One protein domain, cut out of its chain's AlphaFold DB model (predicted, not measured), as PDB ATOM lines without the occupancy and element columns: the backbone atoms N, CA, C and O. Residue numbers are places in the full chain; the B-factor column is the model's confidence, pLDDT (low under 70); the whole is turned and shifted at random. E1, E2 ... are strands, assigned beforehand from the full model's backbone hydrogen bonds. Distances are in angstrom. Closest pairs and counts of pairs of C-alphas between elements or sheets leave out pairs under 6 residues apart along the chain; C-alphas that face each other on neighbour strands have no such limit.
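Overview. This is residues 1 to 57 of the 91 residues of an uncharacterized protein of Candidatus Methanomethylophilus alvus (UniProt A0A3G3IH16). Two small three-stranded sheets sit one over the other, loosely joined, each made of a hairpin with one further strand beside it: E2 and E3 with E6, and E4 and E5 with E1. The chain crosses from one sheet to the other where E3 runs on into E4, while the long link from E1 to E2 and the turn of the E2 and E3 hairpin lie at opposite ends of the longest axis. The printed part has 57 residues, with six named strands in the order E1 to E6 and no named helix; the class is all strand, though only 24 residues are in named strands. Both sheets are antiparallel, in the orders E1, E5, E4 and E3, E2, E6. The whole is compact, with a radius of gyration of the C-alphas of 11.6 A, and flat, spanning 35 by 26 by 14 A.

Arrangement. E1, residues 2 to 4, is an edge strand antiparallel to the inner strand E5, residues 38 to 40, at 157 degrees between directions; N 3 and O 39 are within hydrogen-bond range at 2.9 A. E4, residues 33 to 35, forms a hairpin with E5, at 151 degrees, with N 40 and O 33 at 2.8 A. In the other sheet, E2, residues 16 to 21, is the inner strand. It forms a hairpin with E3, residues 27 to 30, at 138 degrees, with N 30 and O 18 at 2.7 A. On E6, residues 49 to 53, N 50 and O 19 of E2 are 2.8 A apart, and the two strands are antiparallel at 147 degrees. E3 runs on into E4 across a break of 2 residues, at 57 degrees. Between the sheets, the closest C-alphas of E2 and E4 are those of Leu 16 and Tyr 34, 7.7 A apart, and those of E5 and E6 are Val 39 and Val 51, 8.0 A apart. E2 and E5 are only just apart, at 8.4 A.

Along the chain. E1 begins at C-alpha 2, (163.867, 214.569, 237.368). E2, the longest strand by residues, measures 16.1 A from its first C-alpha at (170.926, 214.662, 225.661) to its last. E3 measures 9.6 A. E4 and E5 have three residues each. E6 measures 13.4 A and ends at C-alpha 53, (175.572, 214.029, 225.515).

Size, cuts and confidence. The C-alphas of Gly 10 and Asp 24 are the two farthest apart, at 34.7 A. The printed part has no cut. The link from E1 to E2 is long, with 11 residues. The mean pLDDT of the printed part is 93.8, and residues 56 to 57 are under 70.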
ATOM      1  N   MET A   1     161.074 210.703 236.468       94.75
ATOM      2  CA  MET A   1     162.175 211.109 237.361       94.75
ATOM      3  C   MET A   1     162.778 212.406 236.847       94.75
ATOM      4  O   MET A   1     162.760 212.609 235.639       94.75
ATOM      5  N   THR A   2     163.255 213.281 237.733       96.69
ATOM      6  CA  THR A   2     163.867 214.569 237.368       96.69
ATOM      7  C   THR A   2     165.233 214.711 238.024       96.69
ATOM      8  O   THR A   2     165.398 214.410 239.207       96.69
ATOM      9  N   VAL A   3     166.225 215.147 237.248       96.12
ATOM     10  CA  VAL A   3     167.615 215.289 237.695       96.12
ATOM     11  C   VAL A   3     168.101 216.694 237.337       96.12
ATOM     12  O   VAL A   3     168.013 217.068 236.167       96.12
ATOM     13  N   PRO A   4     168.602 217.488 238.304       97.56
ATOM     14  CA  PRO A   4     169.235 218.765 238.000       97.56
ATOM     15  C   PRO A   4     170.430 218.555 237.070       97.56
ATOM     16  O   PRO A   4     171.281 217.703 237.331       97.56
ATOM     17  N   TYR A   5     170.507 219.339 236.003       96.81
ATOM     18  CA  TYR A   5     171.573 219.240 235.017       96.81
ATOM     19  C   TYR A   5     171.914 220.620 234.461       96.81
ATOM     20  O   TYR A   5     171.033 221.427 234.176       96.81
ATOM     21  N   VAL A   6     173.207 220.882 234.288       96.81
ATOM     22  CA  VAL A   6     173.698 222.112 233.667       96.81
ATOM     23  C   VAL A   6     174.192 221.759 232.275       96.81
ATOM     24  O   VAL A   6     175.273 221.190 232.125       96.81
ATOM     25  N   LEU A   7     173.394 222.091 231.261       95.50
ATOM     26  CA  LEU A   7     173.809 221.933 229.873       95.50
ATOM     27  C   LEU A   7     174.969 222.887 229.571       95.50
ATOM     28  O   LEU A   7     174.896 224.082 229.862       95.50
ATOM     29  N   ALA A   8     176.051 222.345 229.013       94.31
ATOM     30  CA  ALA A   8     177.206 223.146 228.635       94.31
ATOM     31  C   ALA A   8     176.855 224.126 227.500       94.31
ATOM     32  O   ALA A   8     175.983 223.865 226.672       94.31
ATOM     33  N   GLU A   9     177.541 225.266 227.463       94.81
ATOM     34  CA  GLU A   9     177.286 226.315 226.474       94.81
ATOM     35  C   GLU A   9     177.458 225.797 225.036       94.81
ATOM     36  O   GLU A   9     178.398 225.062 224.729       94.81
ATOM     37  N   GLY A  10     176.533 226.178 224.150       92.50
ATOM     38  CA  GLY A  10     176.555 225.796 222.735       92.50
ATOM     39  C   GLY A  10     176.164 224.344 222.444       92.50
ATOM     40  O   GLY A  10     176.218 223.933 221.288       92.50
ATOM     41  N   LYS A  11     175.774 223.565 223.459       93.12
ATOM     42  CA  LYS A  11     175.267 222.201 223.290       93.12
ATOM     43  C   LYS A  11     173.763 222.216 223.028       93.12
ATOM     44  O   LYS A  11     173.034 223.026 223.598       93.12
ATOM     45  N   ASP A  12     173.319 221.319 222.156       94.06
ATOM     46  CA  ASP A  12     171.906 221.162 221.816       94.06
ATOM     47  C   ASP A  12     171.216 220.265 222.862       94.06
ATOM     48  O   ASP A  12     171.688 219.150 223.087       94.06
ATOM     49  N   PRO A  13     170.142 220.710 223.538       94.38
ATOM     50  CA  PRO A  13     169.420 219.865 224.486       94.38
ATOM     51  C   PRO A  13     168.851 218.580 223.867       94.38
ATOM     52  O   PRO A  13     168.696 217.606 224.600       94.38
ATOM     53  N   ASP A  14     168.588 218.546 222.557       94.00
ATOM     54  CA  ASP A  14     168.046 217.363 221.872       94.00
ATOM     55  C   ASP A  14     169.087 216.240 221.710       94.00
ATOM     56  O   ASP A  14     168.739 215.094 221.438       94.00
ATOM     57  N   ASN A  15     170.367 216.547 221.936       94.94
ATOM     58  CA  ASN A  15     171.469 215.584 221.958       94.94
ATOM     59  C   ASN A  15     171.718 214.989 223.360       94.94
ATOM     60  O   ASN A  15     172.713 214.290 223.573       94.94
ATOM     61  N   LEU A  16     170.868 215.295 224.346       95.94
ATOM     62  CA  LEU A  16     170.926 214.662 225.661       95.94
ATOM     63  C   LEU A  16     170.198 213.322 225.661       95.94
ATOM     64  O   LEU A  16     169.068 213.191 225.195       95.94
ATOM     65  N   VAL A  17     170.831 212.347 226.300       96.25
ATOM     66  CA  VAL A  17     170.300 210.998 226.446       96.25
ATOM     67  C   VAL A  17     170.528 210.494 227.864       96.25
ATOM     68  O   VAL A  17     171.479 210.897 228.541       96.25
ATOM     69  N   VAL A  18     169.642 209.627 228.348       97.50
ATOM     70  CA  VAL A  18     169.813 208.945 229.632       97.50
ATOM     71  C   VAL A  18     170.105 207.480 229.366       97.50
ATOM     72  O   VAL A  18     169.382 206.844 228.617       97.50
ATOM     73  N   TYR A  19     171.123 206.922 230.013       96.88
ATOM     74  CA  TYR A  19     171.381 205.485 229.997       96.88
ATOM     75  C   TYR A  19     171.045 204.858 231.342       96.88
ATOM     76  O   TYR A  19     171.510 205.336 232.377       96.88
ATOM     77  N   TYR A  20     170.285 203.765 231.332       95.56
ATOM     78  CA  TYR A  20     170.252 202.808 232.436       95.56
ATOM     79  C   TYR A  20     171.488 201.912 232.349       95.56
ATOM     80  O   TYR A  20     171.792 201.396 231.277       95.56
ATOM     81  N   VAL A  21     172.198 201.729 233.466       92.88
ATOM     82  CA  VAL A  21     173.325 200.790 233.570       92.88
ATOM     83  C   VAL A  21     172.890 199.564 234.372       92.88
ATOM     84  O   VAL A  21     172.667 199.660 235.581       92.88
ATOM     85  N   ALA A  22     172.764 198.419 233.705       91.25
ATOM     86  CA  ALA A  22     172.394 197.147 234.315       91.25
ATOM     87  C   ALA A  22     173.540 196.536 235.142       91.25
ATOM     88  O   ALA A  22     174.705 196.920 235.015       91.25
ATOM     89  N   GLU A  23     173.219 195.564 236.003       90.19
ATOM     90  CA  GLU A  23     174.204 194.922 236.893       90.19
ATOM     91  C   GLU A  23     175.302 194.160 236.137       90.19
ATOM     92  O   GLU A  23     176.423 194.032 236.629       90.19
ATOM     93  N   ASP A  24     174.997 193.672 234.935       92.44
ATOM     94  CA  ASP A  24     175.947 193.011 234.037       92.44
ATOM     95  C   ASP A  24     176.774 194.000 233.194       92.44
ATOM     96  O   ASP A  24     177.637 193.588 232.414       92.44
ATOM     97  N   GLY A  25     176.543 195.304 233.372       88.50
ATOM     98  CA  GLY A  25     177.202 196.381 232.644       88.50
ATOM     99  C   GLY A  25     176.572 196.714 231.291       88.50
ATOM    100  O   GLY A  25     177.107 197.578 230.594       88.50
ATOM    101  N   ALA A  26     175.462 196.075 230.903       92.38
ATOM    102  CA  ALA A  26     174.709 196.495 229.727       92.38
ATOM    103  C   ALA A  26     174.134 197.906 229.929       92.38
ATOM    104  O   ALA A  26     173.749 198.283 231.038       92.38
ATOM    105  N   VAL A  27     174.079 198.683 228.846       92.69
ATOM    106  CA  VAL A  27     173.471 200.016 228.846       92.69
ATOM    107  C   VAL A  27     172.234 200.036 227.965       92.69
ATOM    108  O   VAL A  27     172.260 199.535 226.840       92.69
ATOM    109  N   GLU A  28     171.157 200.613 228.481       94.88
ATOM    110  CA  GLU A  28     169.909 200.816 227.752       94.88
ATOM    111  C   GLU A  28     169.628 202.309 227.627       94.88
ATOM    112  O   GLU A  28     169.668 203.044 228.616       94.88
ATOM    113  N   GLU A  29     169.366 202.748 226.402       96.00
ATOM    114  CA  GLU A  29     169.049 204.134 226.094       96.00
ATOM    115  C   GLU A  29     167.613 204.478 226.492       96.00
ATOM    116  O   GLU A  29     166.664 203.772 226.152       96.00
ATOM    117  N   ILE A  30     167.448 205.599 227.181       96.06
ATOM    118  CA  ILE A  30     166.172 206.114 227.654       96.06
ATOM    119  C   ILE A  30     166.007 207.543 227.124       96.06
ATOM    120  O   ILE A  30     166.786 208.434 227.492       96.06
ATOM    121  N   PRO A  31     164.969 207.799 226.306       95.00
ATOM    122  CA  PRO A  31     164.642 209.141 225.853       95.00
ATOM    123  C   PRO A  31     164.394 210.081 227.031       95.00
ATOM    124  O   PRO A  31     163.743 209.721 228.019       95.00
ATOM    125  N   CYS A  32     164.873 211.313 226.905       97.38
ATOM    126  CA  CYS A  32     164.714 212.325 227.935       97.38
ATOM    127  C   CYS A  32     164.336 213.679 227.337       97.38
ATOM    128  O   CYS A  32     164.450 213.905 226.136       97.38
ATOM    129  N   THR A  33     163.856 214.578 228.189       97.56
ATOM    130  CA  THR A  33     163.644 215.983 227.843       97.56
ATOM    131  C   THR A  33     164.444 216.870 228.779       97.56
ATOM    132  O   THR A  33     164.615 216.548 229.958       97.56
ATOM    133  N   TYR A  34     164.912 218.006 228.267       97.69
ATOM    134  CA  TYR A  34     165.597 219.018 229.059       97.69
ATOM    135  C   TYR A  34     164.798 220.320 229.086       97.69
ATOM    136  O   TYR A  34     164.476 220.896 228.048       97.69
ATOM    137  N   SER A  35     164.484 220.800 230.287       97.00
ATOM    138  CA  SER A  35     163.781 222.067 230.489       97.00
ATOM    139  C   SER A  35     164.139 222.664 231.843       97.00
ATOM    140  O   SER A  35     164.226 221.941 232.830       97.00
ATOM    141  N   GLU A  36     164.316 223.985 231.898       95.75
ATOM    142  CA  GLU A  36     164.500 224.737 233.153       95.75
ATOM    143  C   GLU A  36     165.654 224.228 234.050       95.75
ATOM    144  O   GLU A  36     165.602 224.360 235.271       95.75
ATOM    145  N   GLY A  37     166.714 223.656 233.462       96.88
ATOM    146  CA  GLY A  37     167.860 223.113 234.208       96.88
ATOM    147  C   GLY A  37     167.659 221.690 234.737       96.88
ATOM    148  O   GLY A  37     168.387 221.254 235.630       96.88
ATOM    149  N   TYR A  38     166.676 220.961 234.207       98.12
ATOM    150  CA  TYR A  38     166.381 219.586 234.597       98.12
ATOM    151  C   TYR A  38     166.293 218.666 233.389       98.12
ATOM    152  O   TYR A  38     165.646 218.997 232.396       98.12
ATOM    153  N   VAL A  39     166.880 217.478 233.524       98.25
ATOM    154  CA  VAL A  39     166.617 216.329 232.652       98.25
ATOM    155  C   VAL A  39     165.473 215.513 233.246       98.25
ATOM    156  O   VAL A  39     165.499 215.160 234.429       98.25
ATOM    157  N   THR A  40     164.474 215.203 232.423       98.12
ATOM    158  CA  THR A  40     163.290 214.424 232.795       98.12
ATOM    159  C   THR A  40     163.186 213.173 231.935       98.12
ATOM    160  O   THR A  40     163.256 213.248 230.713       98.12
ATOM    161  N   PHE A  41     162.988 212.019 232.571       97.88
ATOM    162  CA  PHE A  41     162.802 210.730 231.896       97.88
ATOM    163  C   PHE A  41     161.841 209.828 232.682       97.88
ATOM    164  O   PHE A  41     161.574 210.069 233.867       97.88
ATOM    165  N   SER A  42     161.298 208.797 232.033       97.44
ATOM    166  CA  SER A  42     160.388 207.826 232.655       97.44
ATOM    167  C   SER A  42     161.112 206.518 232.971       97.44
ATOM    168  O   SER A  42     161.950 206.074 232.197       97.44
ATOM    169  N   THR A  43     160.781 205.906 234.105       96.12
ATOM    170  CA  THR A  43     161.247 204.571 234.504       96.12
ATOM    171  C   THR A  43     160.235 203.944 235.462       96.12
ATOM    172  O   THR A  43     159.474 204.665 236.116       96.12
ATOM    173  N   ASP A  44     160.214 202.617 235.540       95.19
ATOM    174  CA  ASP A  44     159.355 201.820 236.416       95.19
ATOM    175  C   ASP A  44     160.091 201.218 237.629       95.19
ATOM    176  O   ASP A  44     159.447 200.650 238.513       95.19
ATOM    177  N   HIS A  45     161.417 201.382 237.724       92.75
ATOM    178  CA  HIS A  45     162.215 200.854 238.828       92.75
ATOM    179  C   HIS A  45     163.404 201.751 239.203       92.75
ATOM    180  O   HIS A  45     163.884 202.599 238.444       92.75
ATOM    181  N   PHE A  46     163.896 201.560 240.429       91.31
ATOM    182  CA  PHE A  46     165.068 202.272 240.928       91.31
ATOM    183  C   PHE A  46     166.348 201.591 240.465       91.31
ATOM    184  O   PHE A  46     166.509 200.384 240.630       91.31
ATOM    185  N   SER A  47     167.255 202.390 239.914       93.06
ATOM    186  CA  SER A  47     168.533 201.934 239.388       93.06
ATOM    187  C   SER A  47     169.522 203.099 239.268       93.06
ATOM    188  O   SER A  47     169.207 204.230 239.653       93.06
ATOM    189  N   VAL A  48     170.714 202.829 238.738       92.75
ATOM    190  CA  VAL A  48     171.695 203.845 238.356       92.75
ATOM    191  C   VAL A  48     171.436 204.285 236.920       92.75
ATOM    192  O   VAL A  48     171.348 203.462 236.008       92.75
ATOM    193  N   TYR A  49     171.354 205.601 236.735       95.62
ATOM    194  CA  TYR A  49     171.157 206.236 235.440       95.62
ATOM    195  C   TYR A  49     172.258 207.269 235.193       95.62
ATOM    196  O   TYR A  49     172.662 207.976 236.119       95.62
ATOM    197  N   ALA A  50     172.721 207.373 233.952       95.12
ATOM    198  CA  ALA A  50     173.724 208.338 233.523       95.12
ATOM    199  C   ALA A  50     173.127 209.301 232.493       95.12
ATOM    200  O   ALA A  50     172.554 208.858 231.505       95.12
ATOM    201  N   VAL A  51     173.279 210.609 232.707       96.19
ATOM    202  CA  VAL A  51     172.962 211.630 231.695       96.19
ATOM    203  C   VAL A  51     174.197 211.821 230.817       96.19
ATOM    204  O   VAL A  51     175.261 212.177 231.327       96.19
ATOM    205  N   MET A  52     174.056 211.594 229.516       94.44
ATOM    206  CA  MET A  52     175.118 211.707 228.515       94.44
ATOM    207  C   MET A  52     174.736 212.725 227.437       94.44
ATOM    208  O   MET A  52     173.570 213.086 227.283       94.44
ATOM    209  N   TYR A  53     175.741 213.188 226.695       94.81
ATOM    210  CA  TYR A  53     175.572 214.029 225.515       94.81
ATOM    211  C   TYR A  53     176.137 213.292 224.303       94.81
ATOM    212  O   TYR A  53     177.319 212.938 224.310       94.81
ATOM    213  N   GLU A  54     175.327 213.111 223.266       91.00
ATOM    214  CA  GLU A  54     175.725 212.424 222.041       91.00
ATOM    215  C   GLU A  54     175.642 213.358 220.840       91.00
ATOM    216  O   GLU A  54     174.592 213.900 220.516       91.00
ATOM    217  N   GLU A  55     176.768 213.561 220.151       82.75
ATOM    218  CA  GLU A  55     176.746 214.297 218.888       82.75
ATOM    219  C   GLU A  55     176.111 213.424 217.812       82.75
ATOM    220  O   GLU A  55     176.731 212.491 217.287       82.75
ATOM    221  N   SER A  56     174.870 213.756 217.466       68.06
ATOM    222  CA  SER A  56     174.234 213.248 216.262       68.06
ATOM    223  C   SER A  56     175.055 213.696 215.047       68.06
ATOM    224  O   SER A  56     175.106 214.867 214.670       68.06
ATOM    225  N   HIS A  57     175.762 212.749 214.428       66.75
ATOM    226  CA  HIS A  57     176.392 212.985 213.136       66.75
ATOM    227  C   HIS A  57     175.308 212.909 212.069       66.75
ATOM    228  O   HIS A  57     175.034 211.840 211.521       66.75
TER     229      HIS A  57